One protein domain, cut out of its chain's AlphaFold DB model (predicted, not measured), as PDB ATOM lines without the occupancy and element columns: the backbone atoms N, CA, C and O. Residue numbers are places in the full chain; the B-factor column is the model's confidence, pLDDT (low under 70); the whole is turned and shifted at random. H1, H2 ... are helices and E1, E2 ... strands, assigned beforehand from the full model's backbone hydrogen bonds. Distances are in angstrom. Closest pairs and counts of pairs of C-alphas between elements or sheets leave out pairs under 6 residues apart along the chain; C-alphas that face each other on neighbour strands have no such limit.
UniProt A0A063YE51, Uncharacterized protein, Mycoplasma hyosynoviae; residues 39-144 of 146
ATOM      1  N   SER A  39     140.544 136.208 167.016       93.56
ATOM      2  CA  SER A  39     139.288 136.828 166.614       93.56
ATOM      3  C   SER A  39     139.162 138.237 167.200       93.56
ATOM      4  O   SER A  39     139.740 138.558 168.241       93.56
ATOM      5  N   SER A  40     138.329 139.077 166.584       93.56
ATOM      6  CA  SER A  40     138.051 140.424 167.096       93.56
ATOM      7  C   SER A  40     137.518 140.413 168.531       93.56
ATOM      8  O   SER A  40     137.867 141.295 169.308       93.56
ATOM      9  N   SER A  41     136.734 139.399 168.916       94.44
ATOM     10  CA  SER A  41     136.253 139.249 170.294       94.44
ATOM     11  C   SER A  41     137.379 138.931 171.279       94.44
ATOM     12  O   SER A  41     137.376 139.482 172.371       94.44
ATOM     13  N   GLN A  42     138.365 138.108 170.899       94.75
ATOM     14  CA  GLN A  42     139.538 137.840 171.745       94.75
ATOM     15  C   GLN A  42     140.423 139.083 171.887       94.75
ATOM     16  O   GLN A  42     140.902 139.376 172.978       94.75
ATOM     17  N   LEU A  43     140.616 139.847 170.807       95.19
ATOM     18  CA  LEU A  43     141.355 141.113 170.868       95.19
ATOM     19  C   LEU A  43     140.647 142.142 171.755       95.19
ATOM     20  O   LEU A  43     141.299 142.843 172.528       95.19
ATOM     21  N   GLN A  44     139.317 142.202 171.684       94.94
ATOM     22  CA  GLN A  44     138.512 143.060 172.546       94.94
ATOM     23  C   GLN A  44     138.545 142.597 174.010       94.94
ATOM     24  O   GLN A  44     138.637 143.429 174.908       94.94
ATOM     25  N   GLU A  45     138.515 141.288 174.266       94.75
ATOM     26  CA  GLU A  45     138.690 140.719 175.606       94.75
ATOM     27  C   GLU A  45     140.051 141.105 176.201       94.75
ATOM     28  O   GLU A  45     140.105 141.584 177.333       94.75
ATOM     29  N   ILE A  46     141.133 140.990 175.419       95.25
ATOM     30  CA  ILE A  46     142.476 141.438 175.816       95.25
ATOM     31  C   ILE A  46     142.453 142.920 176.182       95.25
ATOM     32  O   ILE A  46     142.928 143.290 177.251       95.25
ATOM     33  N   GLN A  47     141.891 143.765 175.316       95.06
ATOM     34  CA  GLN A  47     141.847 145.208 175.535       95.06
ATOM     35  C   GLN A  47     141.077 145.571 176.813       95.06
ATOM     36  O   GLN A  47     141.553 146.376 177.609       95.06
ATOM     37  N   ASN A  48     139.914 144.955 177.029       94.94
ATOM     38  CA  ASN A  48     139.041 145.237 178.170       94.94
ATOM     39  C   ASN A  48     139.589 144.712 179.504       94.94
ATOM     40  O   ASN A  48     139.155 145.165 180.560       94.94
ATOM     41  N   ALA A  49     140.503 143.742 179.470       95.62
ATOM     42  CA  ALA A  49     141.104 143.159 180.662       95.62
ATOM     43  C   ALA A  49     142.265 143.991 181.235       95.62
ATOM     44  O   ALA A  49     142.759 143.679 182.319       95.62
ATOM     45  N   PHE A  50     142.719 145.032 180.531       96.50
ATOM     46  CA  PHE A  50     143.674 145.978 181.098       96.50
ATOM     47  C   PHE A  50     143.013 146.855 182.158       96.50
ATOM     48  O   PHE A  50     141.935 147.409 181.953       96.50
ATOM     49  N   ILE A  51     143.727 147.067 183.257       96.12
ATOM     50  CA  ILE A  51     143.432 148.126 184.220       96.12
ATOM     51  C   ILE A  51     144.607 149.085 184.164       96.12
ATOM     52  O   ILE A  51     145.742 148.673 184.390       96.12
ATOM     53  N   PHE A  52     144.357 150.356 183.858       95.69
ATOM     54  CA  PHE A  52     145.378 151.392 183.959       95.69
ATOM     55  C   PHE A  52     144.774 152.704 184.443       95.69
ATOM     56  O   PHE A  52     144.197 153.460 183.668       95.69
ATOM     57  N   LYS A  53     144.909 152.965 185.742       94.19
ATOM     58  CA  LYS A  53     144.293 154.125 186.394       94.19
ATOM     59  C   LYS A  53     145.182 154.711 187.480       94.19
ATOM     60  O   LYS A  53     146.131 154.074 187.952       94.19
ATOM     61  N   THR A  54     144.871 155.935 187.894       92.62
ATOM     62  CA  THR A  54     145.555 156.554 189.036       92.62
ATOM     63  C   THR A  54     145.224 155.829 190.340       92.62
ATOM     64  O   THR A  54     144.096 155.405 190.588       92.62
ATOM     65  N   LYS A  55     146.225 155.672 191.206       90.94
ATOM     66  CA  LYS A  55     146.028 155.062 192.519       90.94
ATOM     67  C   LYS A  55     145.403 156.077 193.476       90.94
ATOM     68  O   LYS A  55     145.859 157.217 193.568       90.94
ATOM     69  N   ASN A  56     144.399 155.639 194.237       84.44
ATOM     70  CA  ASN A  56     143.695 156.440 195.249       84.44
ATOM     71  C   ASN A  56     143.061 157.742 194.715       84.44
ATOM     72  O   ASN A  56     142.924 158.694 195.483       84.44
ATOM     73  N   ASN A  57     142.712 157.810 193.424       70.00
ATOM     74  CA  ASN A  57     142.161 159.006 192.769       70.00
ATOM     75  C   ASN A  57     143.017 160.269 192.984       70.00
ATOM     76  O   ASN A  57     142.503 161.387 193.059       70.00
ATOM     77  N   SER A  58     144.333 160.100 193.152       69.38
ATOM     78  CA  SER A  58     145.235 161.233 193.324       69.38
ATOM     79  C   SER A  58     145.420 161.935 191.977       69.38
ATOM     80  O   SER A  58     145.805 161.274 191.006       69.38
ATOM     81  N   PRO A  59     145.188 163.256 191.880       72.12
ATOM     82  CA  PRO A  59     145.319 163.962 190.615       72.12
ATOM     83  C   PRO A  59     146.761 163.864 190.097       72.12
ATOM     84  O   PRO A  59     147.726 164.260 190.762       72.12
ATOM     85  N   PHE A  60     146.919 163.328 188.886       80.12
ATOM     86  CA  PHE A  60     148.214 163.249 188.224       80.12
ATOM     87  C   PHE A  60     148.638 164.651 187.758       80.12
ATOM     88  O   PHE A  60     148.068 165.214 186.827       80.12
ATOM     89  N   SER A  61     149.611 165.249 188.447       80.00
ATOM     90  CA  SER A  61     150.105 166.597 188.165       80.00
ATOM     91  C   SER A  61     151.199 166.614 187.090       80.00
ATOM     92  O   SER A  61     151.863 165.613 186.820       80.00
ATOM     93  N   TYR A  62     151.477 167.801 186.547       74.19
ATOM     94  CA  TYR A  62     152.593 168.016 185.621       74.19
ATOM     95  C   TYR A  62     153.968 167.665 186.225       74.19
ATOM     96  O   TYR A  62     154.854 167.177 185.526       74.19
ATOM     97  N   GLN A  63     154.161 167.863 187.534       77.81
ATOM     98  CA  GLN A  63     155.402 167.458 188.204       77.81
ATOM     99  C   GLN A  63     155.578 165.933 188.183       77.81
ATOM    100  O   GLN A  63     156.691 165.452 187.965       77.81
ATOM    101  N   HIS A  64     154.481 165.182 188.323       86.31
ATOM    102  CA  HIS A  64     154.498 163.726 188.190       86.31
ATOM    103  C   HIS A  64     154.806 163.298 186.747       86.31
ATOM    104  O   HIS A  64     155.506 162.308 186.554       86.31
ATOM    105  N   ALA A  65     154.370 164.058 185.734       86.00
ATOM    106  CA  ALA A  65     154.653 163.754 184.328       86.00
ATOM    107  C   ALA A  65     156.160 163.712 184.029       86.00
ATOM    108  O   ALA A  65     156.633 162.746 183.436       86.00
ATOM    109  N   ASN A  66     156.933 164.692 184.509       88.62
ATOM    110  CA  ASN A  66     158.390 164.716 184.316       88.62
ATOM    111  C   ASN A  66     159.108 163.578 185.060       88.62
ATOM    112  O   ASN A  66     160.091 163.025 184.560       88.62
ATOM    113  N   GLU A  67     158.652 163.234 186.269       91.06
ATOM    114  CA  GLU A  67     159.174 162.082 187.014       91.06
ATOM    115  C   GLU A  67     158.884 160.779 186.257       91.06
ATOM    116  O   GLU A  67     159.778 159.950 186.077       91.06
ATOM    117  N   MET A  68     157.660 160.635 185.742       93.00
ATOM    118  CA  MET A  68     157.245 159.462 184.979       93.00
ATOM    119  C   MET A  68     157.948 159.356 183.638       93.00
ATOM    120  O   MET A  68     158.360 158.264 183.276       93.00
ATOM    121  N   GLU A  69     158.172 160.455 182.924       93.44
ATOM    122  CA  GLU A  69     158.930 160.439 181.676       93.44
ATOM    123  C   GLU A  69     160.361 159.931 181.897       93.44
ATOM    124  O   GLU A  69     160.842 159.064 181.167       93.44
ATOM    125  N   LYS A  70     161.037 160.401 182.954       93.44
ATOM    126  CA  LYS A  70     162.368 159.897 183.332       93.44
ATOM    127  C   LYS A  70     162.331 158.414 183.676       93.44
ATOM    128  O   LYS A  70     163.227 157.674 183.269       93.44
ATOM    129  N   LEU A  71     161.309 157.985 184.414       94.69
ATOM    130  CA  LEU A  71     161.142 156.591 184.796       94.69
ATOM    131  C   LEU A  71     160.902 155.709 183.561       94.69
ATOM    132  O   LEU A  71     161.618 154.737 183.354       94.69
ATOM    133  N   ILE A  72     159.984 156.096 182.679       95.25
ATOM    134  CA  ILE A  72     159.720 155.424 181.402       95.25
ATOM    135  C   ILE A  72     161.008 155.330 180.573       95.25
ATOM    136  O   ILE A  72     161.381 154.245 180.131       95.25
ATOM    137  N   ASN A  73     161.755 156.426 180.440       94.25
ATOM    138  CA  ASN A  73     163.011 156.454 179.689       94.25
ATOM    139  C   ASN A  73     164.109 155.574 180.306       94.25
ATOM    140  O   ASN A  73     164.910 154.994 179.569       94.25
ATOM    141  N   LYS A  74     164.145 155.429 181.637       95.56
ATOM    142  CA  LYS A  74     165.051 154.503 182.337       95.56
ATOM    143  C   LYS A  74     164.766 153.049 181.949       95.56
ATOM    144  O   LYS A  74     165.706 152.291 181.724       95.56
ATOM    145  N   TYR A  75     163.492 152.670 181.852       94.19
ATOM    146  CA  TYR A  75     163.077 151.300 181.525       94.19
ATOM    147  C   TYR A  75     162.928 151.036 180.017       94.19
ATOM    148  O   TYR A  75     162.902 149.875 179.601       94.19
ATOM    149  N   LYS A  76     162.914 152.082 179.180       87.31
ATOM    150  CA  LYS A  76     162.821 152.016 177.711       87.31
ATOM    151  C   LYS A  76     161.713 151.052 177.259       87.31
ATOM    152  O   LYS A  76     160.543 151.286 177.528       87.31
ATOM    153  N   LYS A  77     162.097 149.961 176.585       84.75
ATOM    154  CA  LYS A  77     161.196 148.951 176.016       84.75
ATOM    155  C   LYS A  77     160.852 147.804 176.980       84.75
ATOM    156  O   LYS A  77     160.436 146.735 176.550       84.75
ATOM    157  N   ASN A  78     161.117 147.969 178.275       92.31
ATOM    158  CA  ASN A  78     160.845 146.948 179.282       92.31
ATOM    159  C   ASN A  78     159.699 147.389 180.200       92.31
ATOM    160  O   ASN A  78     159.898 147.647 181.390       92.31
ATOM    161  N   GLY A  79     158.490 147.489 179.635       93.25
ATOM    162  CA  GLY A  79     157.299 147.887 180.386       93.25
ATOM    163  C   GLY A  79     156.983 146.935 181.541       93.25
ATOM    164  O   GLY A  79     156.607 147.396 182.615       93.25
ATOM    165  N   PHE A  80     157.235 145.630 181.392       94.81
ATOM    166  CA  PHE A  80     157.045 144.664 182.482       94.81
ATOM    167  C   PHE A  80     157.932 144.952 183.701       94.81
ATOM    168  O   PHE A  80     157.488 144.785 184.839       94.81
ATOM    169  N   ALA A  81     159.178 145.387 183.494       95.50
ATOM    170  CA  ALA A  81     160.046 145.807 184.591       95.50
ATOM    171  C   ALA A  81     159.593 147.141 185.199       95.50
ATOM    172  O   ALA A  81     159.611 147.271 186.422       95.50
ATOM    173  N   LEU A  82     159.131 148.090 184.376       96.25
ATOM    174  CA  LEU A  82     158.571 149.356 184.858       96.25
ATOM    175  C   LEU A  82     157.372 149.129 185.790       96.25
ATOM    176  O   LEU A  82     157.313 149.728 186.855       96.25
ATOM    177  N   CYS A  83     156.470 148.206 185.452       94.31
ATOM    178  CA  CYS A  83     155.300 147.877 186.281       94.31
ATOM    179  C   CYS A  83     155.671 147.345 187.675       94.31
ATOM    180  O   CYS A  83     154.859 147.362 188.599       94.31
ATOM    181  N   LYS A  84     156.897 146.837 187.835       95.31
ATOM    182  CA  LYS A  84     157.415 146.341 189.112       95.31
ATOM    183  C   LYS A  84     158.099 147.434 189.936       95.31
ATOM    184  O   LYS A  84     158.320 147.191 191.121       95.31
ATOM    185  N   ASP A  85     158.408 148.589 189.346       96.44
ATOM    186  CA  ASP A  85     159.059 149.718 190.014       96.44
ATOM    187  C   ASP A  85     158.138 150.350 191.073       96.44
ATOM    188  O   ASP A  85     156.940 150.549 190.860       96.44
ATOM    189  N   GLU A  86     158.704 150.659 192.239       94.25
ATOM    190  CA  GLU A  86     157.949 151.185 193.381       94.25
ATOM    191  C   GLU A  86     157.406 152.594 193.130       94.25
ATOM    192  O   GLU A  86     156.312 152.926 193.588       94.25
ATOM    193  N   VAL A  87     158.121 153.420 192.359       92.62
ATOM    194  CA  VAL A  87     157.648 154.755 191.985       92.62
ATOM    195  C   VAL A  87     156.457 154.625 191.038       92.62
ATOM    196  O   VAL A  87     155.457 155.311 191.220       92.62
ATOM    197  N   PHE A  88     156.504 153.694 190.083       94.56
ATOM    198  CA  PHE A  88     155.367 153.433 189.198       94.56
ATOM    199  C   PHE A  88     154.128 152.970 189.990       94.56
ATOM    200  O   PHE A  88     153.058 153.572 189.889       94.56
ATOM    201  N   LYS A  89     154.286 151.967 190.865       93.69
ATOM    202  CA  LYS A  89     153.208 151.425 191.721       93.69
ATOM    203  C   LYS A  89     152.661 152.409 192.757       93.69
ATOM    204  O   LYS A  89     151.576 152.190 193.312       93.69
ATOM    205  N   LYS A  90     153.424 153.454 193.083       91.12
ATOM    206  CA  LYS A  90     152.974 154.541 193.956       91.12
ATOM    207  C   LYS A  90     151.870 155.354 193.285       91.12
ATOM    208  O   LYS A  90     150.927 155.745 193.967       91.12
ATOM    209  N   TYR A  91     151.986 155.596 191.979       91.25
ATOM    210  CA  TYR A  91     151.070 156.465 191.238       91.25
ATOM    211  C   TYR A  91     149.966 155.706 190.503       91.25
ATOM    212  O   TYR A  91     148.877 156.259 190.348       91.25
ATOM    213  N   PHE A  92     150.212 154.465 190.079       94.19
ATOM    214  CA  PHE A  92     149.288 153.737 189.211       94.19
ATOM    215  C   PHE A  92     148.860 152.391 189.777       94.19
ATOM    216  O   PHE A  92     149.642 151.667 190.399       94.19
ATOM    217  N   GLU A  93     147.606 152.053 189.503       95.12
ATOM    218  CA  GLU A  93     147.109 150.686 189.512       95.12
ATOM    219  C   GLU A  93     147.161 150.179 188.071       95.12
ATOM    220  O   GLU A  93     146.544 150.765 187.177       95.12
ATOM    221  N   PHE A  94     147.961 149.134 187.851       96.19
ATOM    222  CA  PHE A  94     148.151 148.543 186.536       96.19
ATOM    223  C   PHE A  94     148.003 147.028 186.595       96.19
ATOM    224  O   PHE A  94     148.763 146.357 187.297       96.19
ATOM    225  N   GLU A  95     147.071 146.507 185.809       96.44
ATOM    226  CA  GLU A  95     146.906 145.080 185.562       96.44
ATOM    227  C   GLU A  95     146.836 144.839 184.056       96.44
ATOM    228  O   GLU A  95     146.306 145.653 183.297       96.44
ATOM    229  N   TYR A  96     147.395 143.717 183.622       95.44
ATOM    230  CA  TYR A  96     147.402 143.303 182.226       95.44
ATOM    231  C   TYR A  96     146.926 141.853 182.122       95.44
ATOM    232  O   TYR A  96     147.180 141.059 183.037       95.44
ATOM    233  N   PRO A  97     146.252 141.474 181.024       94.81
ATOM    234  CA  PRO A  97     145.746 140.121 180.867       94.81
ATOM    235  C   PRO A  97     146.872 139.097 180.746       94.81
ATOM    236  O   PRO A  97     147.909 139.323 180.120       94.81
ATOM    237  N   ASP A  98     146.618 137.908 181.277       93.38
ATOM    238  CA  ASP A  98     147.435 136.737 180.992       93.38
ATOM    239  C   ASP A  98     147.029 136.144 179.635       93.38
ATOM    240  O   ASP A  98     146.102 135.335 179.547       93.38
ATOM    241  N   ILE A  99     147.723 136.558 178.567       92.19
ATOM    242  CA  ILE A  99     147.435 136.109 177.192       92.19
ATOM    243  C   ILE A  99     147.553 134.589 177.040       92.19
ATOM    244  O   ILE A  99     146.853 134.020 176.204       92.19
ATOM    245  N   SER A 100     148.334 133.906 177.884       89.81
ATOM    246  CA  SER A 100     148.459 132.444 177.816       89.81
ATOM    247  C   SER A 100     147.137 131.711 178.082       89.81
ATOM    248  O   SER A 100     146.954 130.588 177.613       89.81
ATOM    249  N   LYS A 101     146.181 132.363 178.763       90.12
ATOM    250  CA  LYS A 101     144.818 131.847 178.979       90.12
ATOM    251  C   LYS A 101     143.928 131.949 177.740       90.12
ATOM    252  O   LYS A 101     142.937 131.233 177.655       90.12
ATOM    253  N   ILE A 102     144.276 132.828 176.802       88.00
ATOM    254  CA  ILE A 102     143.534 133.067 175.556       88.00
ATOM    255  C   ILE A 102     144.178 132.285 174.409       88.00
ATOM    256  O   ILE A 102     143.481 131.688 173.590       88.00
ATOM    257  N   SER A 103     145.512 132.277 174.345       89.88
ATOM    258  CA  SER A 103     146.276 131.578 173.319       89.88
ATOM    259  C   SER A 103     147.700 131.262 173.780       89.88
ATOM    260  O   SER A 103     148.431 132.145 174.219       89.88
ATOM    261  N   SER A 104     148.153 130.030 173.541       90.00
ATOM    262  CA  SER A 104     149.521 129.584 173.845       90.00
ATOM    263  C   SER A 104     150.587 130.048 172.847       90.00
ATOM    264  O   SER A 104     151.772 129.972 173.151       90.00
ATOM    265  N   VAL A 105     150.187 130.499 171.655       93.62
ATOM    266  CA  VAL A 105     151.107 130.888 170.565       93.62
ATOM    267  C   VAL A 105     151.278 132.402 170.427       93.62
ATOM    268  O   VAL A 105     151.953 132.871 169.514       93.62
ATOM    269  N   HIS A 106     150.664 133.172 171.328       95.75
ATOM    270  CA  HIS A 106     150.717 134.628 171.321       95.75
ATOM    271  C   HIS A 106     151.482 135.140 172.533       95.75
ATOM    272  O   HIS A 106     151.358 134.608 173.634       95.75
ATOM    273  N   ILE A 107     152.238 136.213 172.327       95.44
ATOM    274  CA  ILE A 107     152.872 136.967 173.404       95.44
ATOM    275  C   ILE A 107     152.362 138.399 173.416       95.44
ATOM    276  O   ILE A 107     151.862 138.913 172.413       95.44
ATOM    277  N   MET A 108     152.526 139.037 174.569       96.19
ATOM    278  CA  MET A 108     152.237 140.446 174.751       96.19
ATOM    279  C   MET A 108     153.526 141.211 175.015       96.19
ATOM    280  O   MET A 108     154.287 140.859 175.914       96.19
ATOM    281  N   GLU A 109     153.737 142.286 174.271       95.75
ATOM    282  CA  GLU A 109     154.733 143.297 174.607       95.75
ATOM    283  C   GLU A 109     154.031 144.509 175.207       95.75
ATOM    284  O   GLU A 109     153.008 144.948 174.690       95.75
ATOM    285  N   ILE A 110     154.592 145.064 176.281       96.38
ATOM    286  CA  ILE A 110     154.064 146.250 176.957       96.38
ATOM    287  C   ILE A 110     155.163 147.301 177.045       96.38
ATOM    288  O   ILE A 110     156.281 147.013 177.477       96.38
ATOM    289  N   ASN A 111     154.817 148.532 176.684       96.62
ATOM    290  CA  ASN A 111     155.654 149.717 176.779       96.62
ATOM    291  C   ASN A 111     154.829 150.898 177.284       96.62
ATOM    292  O   ASN A 111     153.616 150.930 177.126       96.62
ATOM    293  N   PHE A 112     155.481 151.915 177.830       96.38
ATOM    294  CA  PHE A 112     154.802 153.120 178.300       96.38
ATOM    295  C   PHE A 112     155.350 154.344 177.580       96.38
ATOM    296  O   PHE A 112     156.513 154.371 177.180       96.38
ATOM    297  N   SER A 113     154.508 155.352 177.404       94.88
ATOM    298  CA  SER A 113     154.895 156.658 176.872       94.88
ATOM    299  C   SER A 113     154.083 157.757 177.545       94.88
ATOM    300  O   SER A 113     153.062 157.486 178.171       94.88
ATOM    301  N   ILE A 114     154.542 159.001 177.425       93.00
ATOM    302  CA  ILE A 114     153.747 160.174 177.791       93.00
ATOM    303  C   ILE A 114     153.028 160.662 176.535       93.00
ATOM    304  O   ILE A 114     153.664 160.916 175.510       93.00
ATOM    305  N   ASN A 115     151.707 160.794 176.609       92.25
ATOM    306  CA  ASN A 115     150.919 161.409 175.557       92.25
ATOM    307  C   ASN A 115     151.305 162.892 175.428       92.25
ATOM    308  O   ASN A 115     151.337 163.642 176.406       92.25
ATOM    309  N   ILE A 116     151.624 163.317 174.208       89.25
ATOM    310  CA  ILE A 116     152.193 164.643 173.946       89.25
ATOM    311  C   ILE A 116     151.174 165.762 174.184       89.25
ATOM    312  O   ILE A 116     151.575 166.862 174.572       89.25
ATOM    313  N   GLU A 117     149.891 165.475 173.967       90.06
ATOM    314  CA  GLU A 117     148.783 166.424 174.063       90.06
ATOM    315  C   GLU A 117     148.278 166.527 175.501       90.06
ATOM    316  O   GLU A 117     148.261 167.614 176.074       90.06
ATOM    317  N   THR A 118     147.938 165.395 176.121       89.69
ATOM    318  CA  THR A 118     147.355 165.376 177.472       89.69
ATOM    319  C   THR A 118     148.400 165.436 178.583       89.69
ATOM    320  O   THR A 118     148.062 165.740 179.723       89.69
ATOM    321  N   LYS A 119     149.675 165.158 178.269       89.31
ATOM    322  CA  LYS A 119     150.777 164.990 179.239       89.31
ATOM    323  C   LYS A 119     150.559 163.853 180.240       89.31
ATOM    324  O   LYS A 119     151.230 163.797 181.269       89.31
ATOM    325  N   LEU A 120     149.663 162.928 179.915       90.88
ATOM    326  CA  LEU A 120     149.366 161.761 180.732       90.88
ATOM    327  C   LEU A 120     150.114 160.531 180.212       90.88
ATOM    328  O   LEU A 120     150.286 160.385 178.998       90.88
ATOM    329  N   PRO A 121     150.551 159.625 181.094       93.38
ATOM    330  CA  PRO A 121     151.040 158.318 180.688       93.38
ATOM    331  C   PRO A 121     149.992 157.518 179.904       93.38
ATOM    332  O   PRO A 121     148.800 157.582 180.186       93.38
ATOM    333  N   GLN A 122     150.452 156.712 178.955       95.56
ATOM    334  CA  GLN A 122     149.660 155.701 178.257       95.56
ATOM    335  C   GLN A 122     150.445 154.386 178.197       95.56
ATOM    336  O   GLN A 122     151.675 154.385 178.074       95.56
ATOM    337  N   CYS A 123     149.733 153.266 178.285       96.75
ATOM    338  CA  CYS A 123     150.290 151.932 178.102       96.75
ATOM    339  C   CYS A 123     150.115 151.524 176.640       96.75
ATOM    340  O   CYS A 123     148.994 151.352 176.186       96.75
ATOM    341  N   ASN A 124     151.201 151.348 175.896       97.00
ATOM    342  CA  ASN A 124     151.184 150.830 174.532       97.00
ATOM    343  C   ASN A 124     151.445 149.325 174.587       97.00
ATOM    344  O   ASN A 124     152.443 148.903 175.181       97.00
ATOM    345  N   TYR A 125     150.593 148.522 173.960       96.62
ATOM    346  CA  TYR A 125     150.777 147.077 173.926       96.62
ATOM    347  C   TYR A 125     150.707 146.528 172.508       96.62
ATOM    348  O   TYR A 125     150.021 147.069 171.639       96.62
ATOM    349  N   LYS A 126     151.421 145.419 172.304       97.06
ATOM    350  CA  LYS A 126     151.359 144.628 171.079       97.06
ATOM    351  C   LYS A 126     151.026 143.190 171.397       97.06
ATOM    352  O   LYS A 126     151.568 142.635 172.349       97.06
ATOM    353  N   VAL A 127     150.182 142.587 170.570       97.06
ATOM    354  CA  VAL A 127     149.935 141.144 170.588       97.06
ATOM    355  C   VAL A 127     150.596 140.543 169.360       97.06
ATOM    356  O   VAL A 127     150.324 140.974 168.240       97.06
ATOM    357  N   ILE A 128     151.499 139.592 169.577       96.50
ATOM    358  CA  ILE A 128     152.381 139.046 168.542       96.50
ATOM    359  C   ILE A 128     152.175 137.537 168.462       96.50
ATOM    360  O   ILE A 128     152.281 136.847 169.476       96.50
ATOM    361  N   CYS A 129     151.904 137.027 167.262       95.62
ATOM    362  CA  CYS A 129     151.787 135.597 166.997       95.62
ATOM    363  C   CYS A 129     153.166 134.988 166.710       95.62
ATOM    364  O   CYS A 129     153.796 135.308 165.699       95.62
ATOM    365  N   LEU A 130     153.628 134.081 167.571       94.31
ATOM    366  CA  LEU A 130     154.944 133.448 167.447       94.31
ATOM    367  C   LEU A 130     155.025 132.449 166.284       94.31
ATOM    368  O   LEU A 130     156.096 132.251 165.717       94.31
ATOM    369  N   GLU A 131     153.904 131.834 165.904       94.06
ATOM    370  CA  GLU A 131     153.858 130.835 164.823       94.06
ATOM    371  C   GLU A 131     153.676 131.449 163.427       94.06
ATOM    372  O   GLU A 131     153.865 130.770 162.421       94.06
ATOM    373  N   ARG A 132     153.358 132.747 163.351       92.81
ATOM    374  CA  ARG A 132     153.154 133.501 162.103       92.81
ATOM    375  C   ARG A 132     154.268 134.529 161.885       92.81
ATOM    376  O   ARG A 132     153.987 135.696 161.641       92.81
ATOM    377  N   GLU A 133     155.527 134.116 162.032       93.62
ATOM    378  CA  GLU A 133     156.712 134.977 161.828       93.62
ATOM    379  C   GLU A 133     156.699 136.273 162.668       93.62
ATOM    380  O   GLU A 133     157.122 137.333 162.210       93.62
ATOM    381  N   ASN A 134     156.214 136.206 163.913       93.88
ATOM    382  CA  ASN A 134     156.016 137.375 164.779       93.88
ATOM    383  C   ASN A 134     155.058 138.424 164.183       93.88
ATOM    384  O   ASN A 134     155.233 139.629 164.389       93.88
ATOM    385  N   ALA A 135     154.032 137.982 163.448       95.38
ATOM    386  CA  ALA A 135     152.979 138.862 162.961       95.38
ATOM    387  C   ALA A 135     152.295 139.594 164.125       95.38
ATOM    388  O   ALA A 135     151.867 138.980 165.104       95.38
ATOM    389  N   VAL A 136     152.168 140.913 163.986       96.50
ATOM    390  CA  VAL A 136     151.472 141.773 164.947       96.50
ATOM    391  C   VAL A 136     149.972 141.714 164.670       96.50
ATOM    392  O   VAL A 136     149.528 142.040 163.569       96.50
ATOM    393  N   GLU A 137     149.195 141.298 165.665       94.81
ATOM    394  CA  GLU A 137     147.734 141.168 165.569       94.81
ATOM    395  C   GLU A 137     146.996 142.347 166.204       94.81
ATOM    396  O   GLU A 137     145.887 142.685 165.798       94.81
ATOM    397  N   ALA A 138     147.638 143.010 167.164       96.06
ATOM    398  CA  ALA A 138     147.192 144.272 167.733       96.06
ATOM    399  C   ALA A 138     148.402 145.146 168.065       96.06
ATOM    400  O   ALA A 138     149.417 144.635 168.540       96.06
ATOM    401  N   ASP A 139     148.275 146.449 167.825       96.94
ATOM    402  CA  ASP A 139     149.245 147.490 168.181       96.94
ATOM    403  C   ASP A 139     148.449 148.747 168.533       96.94
ATOM    404  O   ASP A 139     147.941 149.446 167.656       96.94
ATOM    405  N   THR A 140     148.210 148.955 169.824       95.19
ATOM    406  CA  THR A 140     147.337 150.029 170.307       95.19
ATOM    407  C   THR A 140     147.771 150.485 171.697       95.19
ATOM    408  O   THR A 140     148.794 150.041 172.228       95.19
ATOM    409  N   PHE A 141     147.013 151.402 172.290       95.69
ATOM    410  CA  PHE A 141     147.286 151.939 173.612       95.69
ATOM    411  C   PHE A 141     146.050 151.948 174.516       95.69
ATOM    412  O   PHE A 141     144.913 152.046 174.059       95.69
ATOM    413  N   ILE A 142     146.310 151.877 175.818       95.94
ATOM    414  CA  ILE A 142     145.361 152.098 176.903       95.94
ATOM    415  C   ILE A 142     145.713 153.454 177.533       95.94
ATOM    416  O   ILE A 142     146.828 153.605 178.056       95.94
ATOM    417  N   PRO A 143     144.830 154.465 177.442       94.00
ATOM    418  CA  PRO A 143     145.045 155.737 178.118       94.00
ATOM    419  C   PRO A 143     144.954 155.549 179.637       94.00
ATOM    420  O   PRO A 143     144.299 154.624 180.114       94.00
ATOM    421  N   LEU A 144     145.607 156.428 180.395       92.56
ATOM    422  CA  LEU A 144     145.409 156.490 181.839       92.56
ATOM    423  C   LEU A 144     143.970 156.921 182.150       92.56
ATOM    424  O   LEU A 144     143.542 157.990 181.714       92.56
TER     425      LEU A 144
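This is residues 39 to 144 of the 146 residues of an uncharacterized protein of Mycoplasma hyosynoviae (UniProt A0A063YE51). A long, twisted sheet of three strands, E3, E4 and E5, makes a wall, and the earlier part of the printed chain folds over one of its faces and along one of its edges, the other face being bare. H1 and a short two-strand ribbon, E1 beside E2, cover that face, while H2 and H3 pack along the edge strand E3, and H4 sits at the start of E2, close to H2 and H3. There are 106 residues printed, with four named helices and five named strands in the order H1, E1, H2, H3, H4, E2, E3, E4, E5; the larger sheet has the order E3, E4, E5 and the smaller one E1, E2, both antiparallel. The class is mixed, helices and strands. The whole is compact, with a radius of gyration of the C-alphas of 14.4 A, and its outline is elongated, spanning 43 by 26 by 25 A.

H1, residues 40 to 48, is on the sheet made by E3, residues 106 to 114, E4, residues 121 to 129, and E5, residues 135 to 143. Its height over the sheet is 9.8 A, and it lies over E5 and, only just, with 3 C-alphas, over E4. It runs slantwise to the strands, only just, at 31 degrees to E5 on the local plane; the closest C-alphas of H1 and E5 are those of Leu 43 and Ala 138, 7.3 A apart. E1, residues 51 to 54, is the antiparallel neighbour of E2, residues 92 to 95, at 174 degrees, with N 51 and O 95 within hydrogen-bond range at 2.9 A. The closest C-alphas of E1 and E5 are those of Phe 52 and Ile 142, 7.1 A apart. H2, residues 62 to 75, is on the larger sheet, and its closest C-alphas with E3 are those of Ile 72 and Phe 112, 6.3 A apart. The larger sheet with H1 and H2 makes two layers, helices on one face of a sheet. H3, residues 79 to 82, touches H2 through residues 71 to 75 of H2 alone, closest at the C-alphas of Tyr 75 and Leu 82, 5.9 A. H3 is on the same face of the sheet as H1, over none of its strands, at a height of 5.5 A. H4, residues 86 to 91, is not on that sheet; it is close to but not clearly touching H2, with the C-alphas of Met 68 and Phe 88 closest at 7.6 A, and they run opposite ways at a steep tilt of 36 degrees, only just steep. H1 is apart from H2, H3 and H4. E3, E4 and E5 form a meander, each strand the antiparallel neighbour of the one before. The hairpin E3 and E4 has N 111 and O 124 at 2.8 A, and the hairpin E4 and E5 has N 125 and O 140 at 2.9 A, both within hydrogen-bond range. Every O i to N i+4 pair is within range in H1 and H2, against 1 of 2 in H4; H3 is too short for such a pair.

H1 begins at C-alpha 40, (138.051, 140.424, 167.096), and is 12.1 A long. E1 is 9.9 A long from first to last C-alpha, H2 20.2 A, H3 4.9 A, H4 8.9 A and E2 9.7 A. E3 begins at C-alpha 106, (150.717, 134.628, 171.321); E3 and E4 are each 26.5 A long. E5, 24.0 A long, ends at C-alpha 143, (145.045, 155.737, 178.118).

The two C-alphas farthest apart are those of Gln 63 and Glu 131, at 43.5 A. The printed part, residues 39 to 144, has no cut. No link is long; the link from E2 to E3, with 10 residues, is short. The mean pLDDT of the printed part is 92.4, and residue 58 alone is under 70.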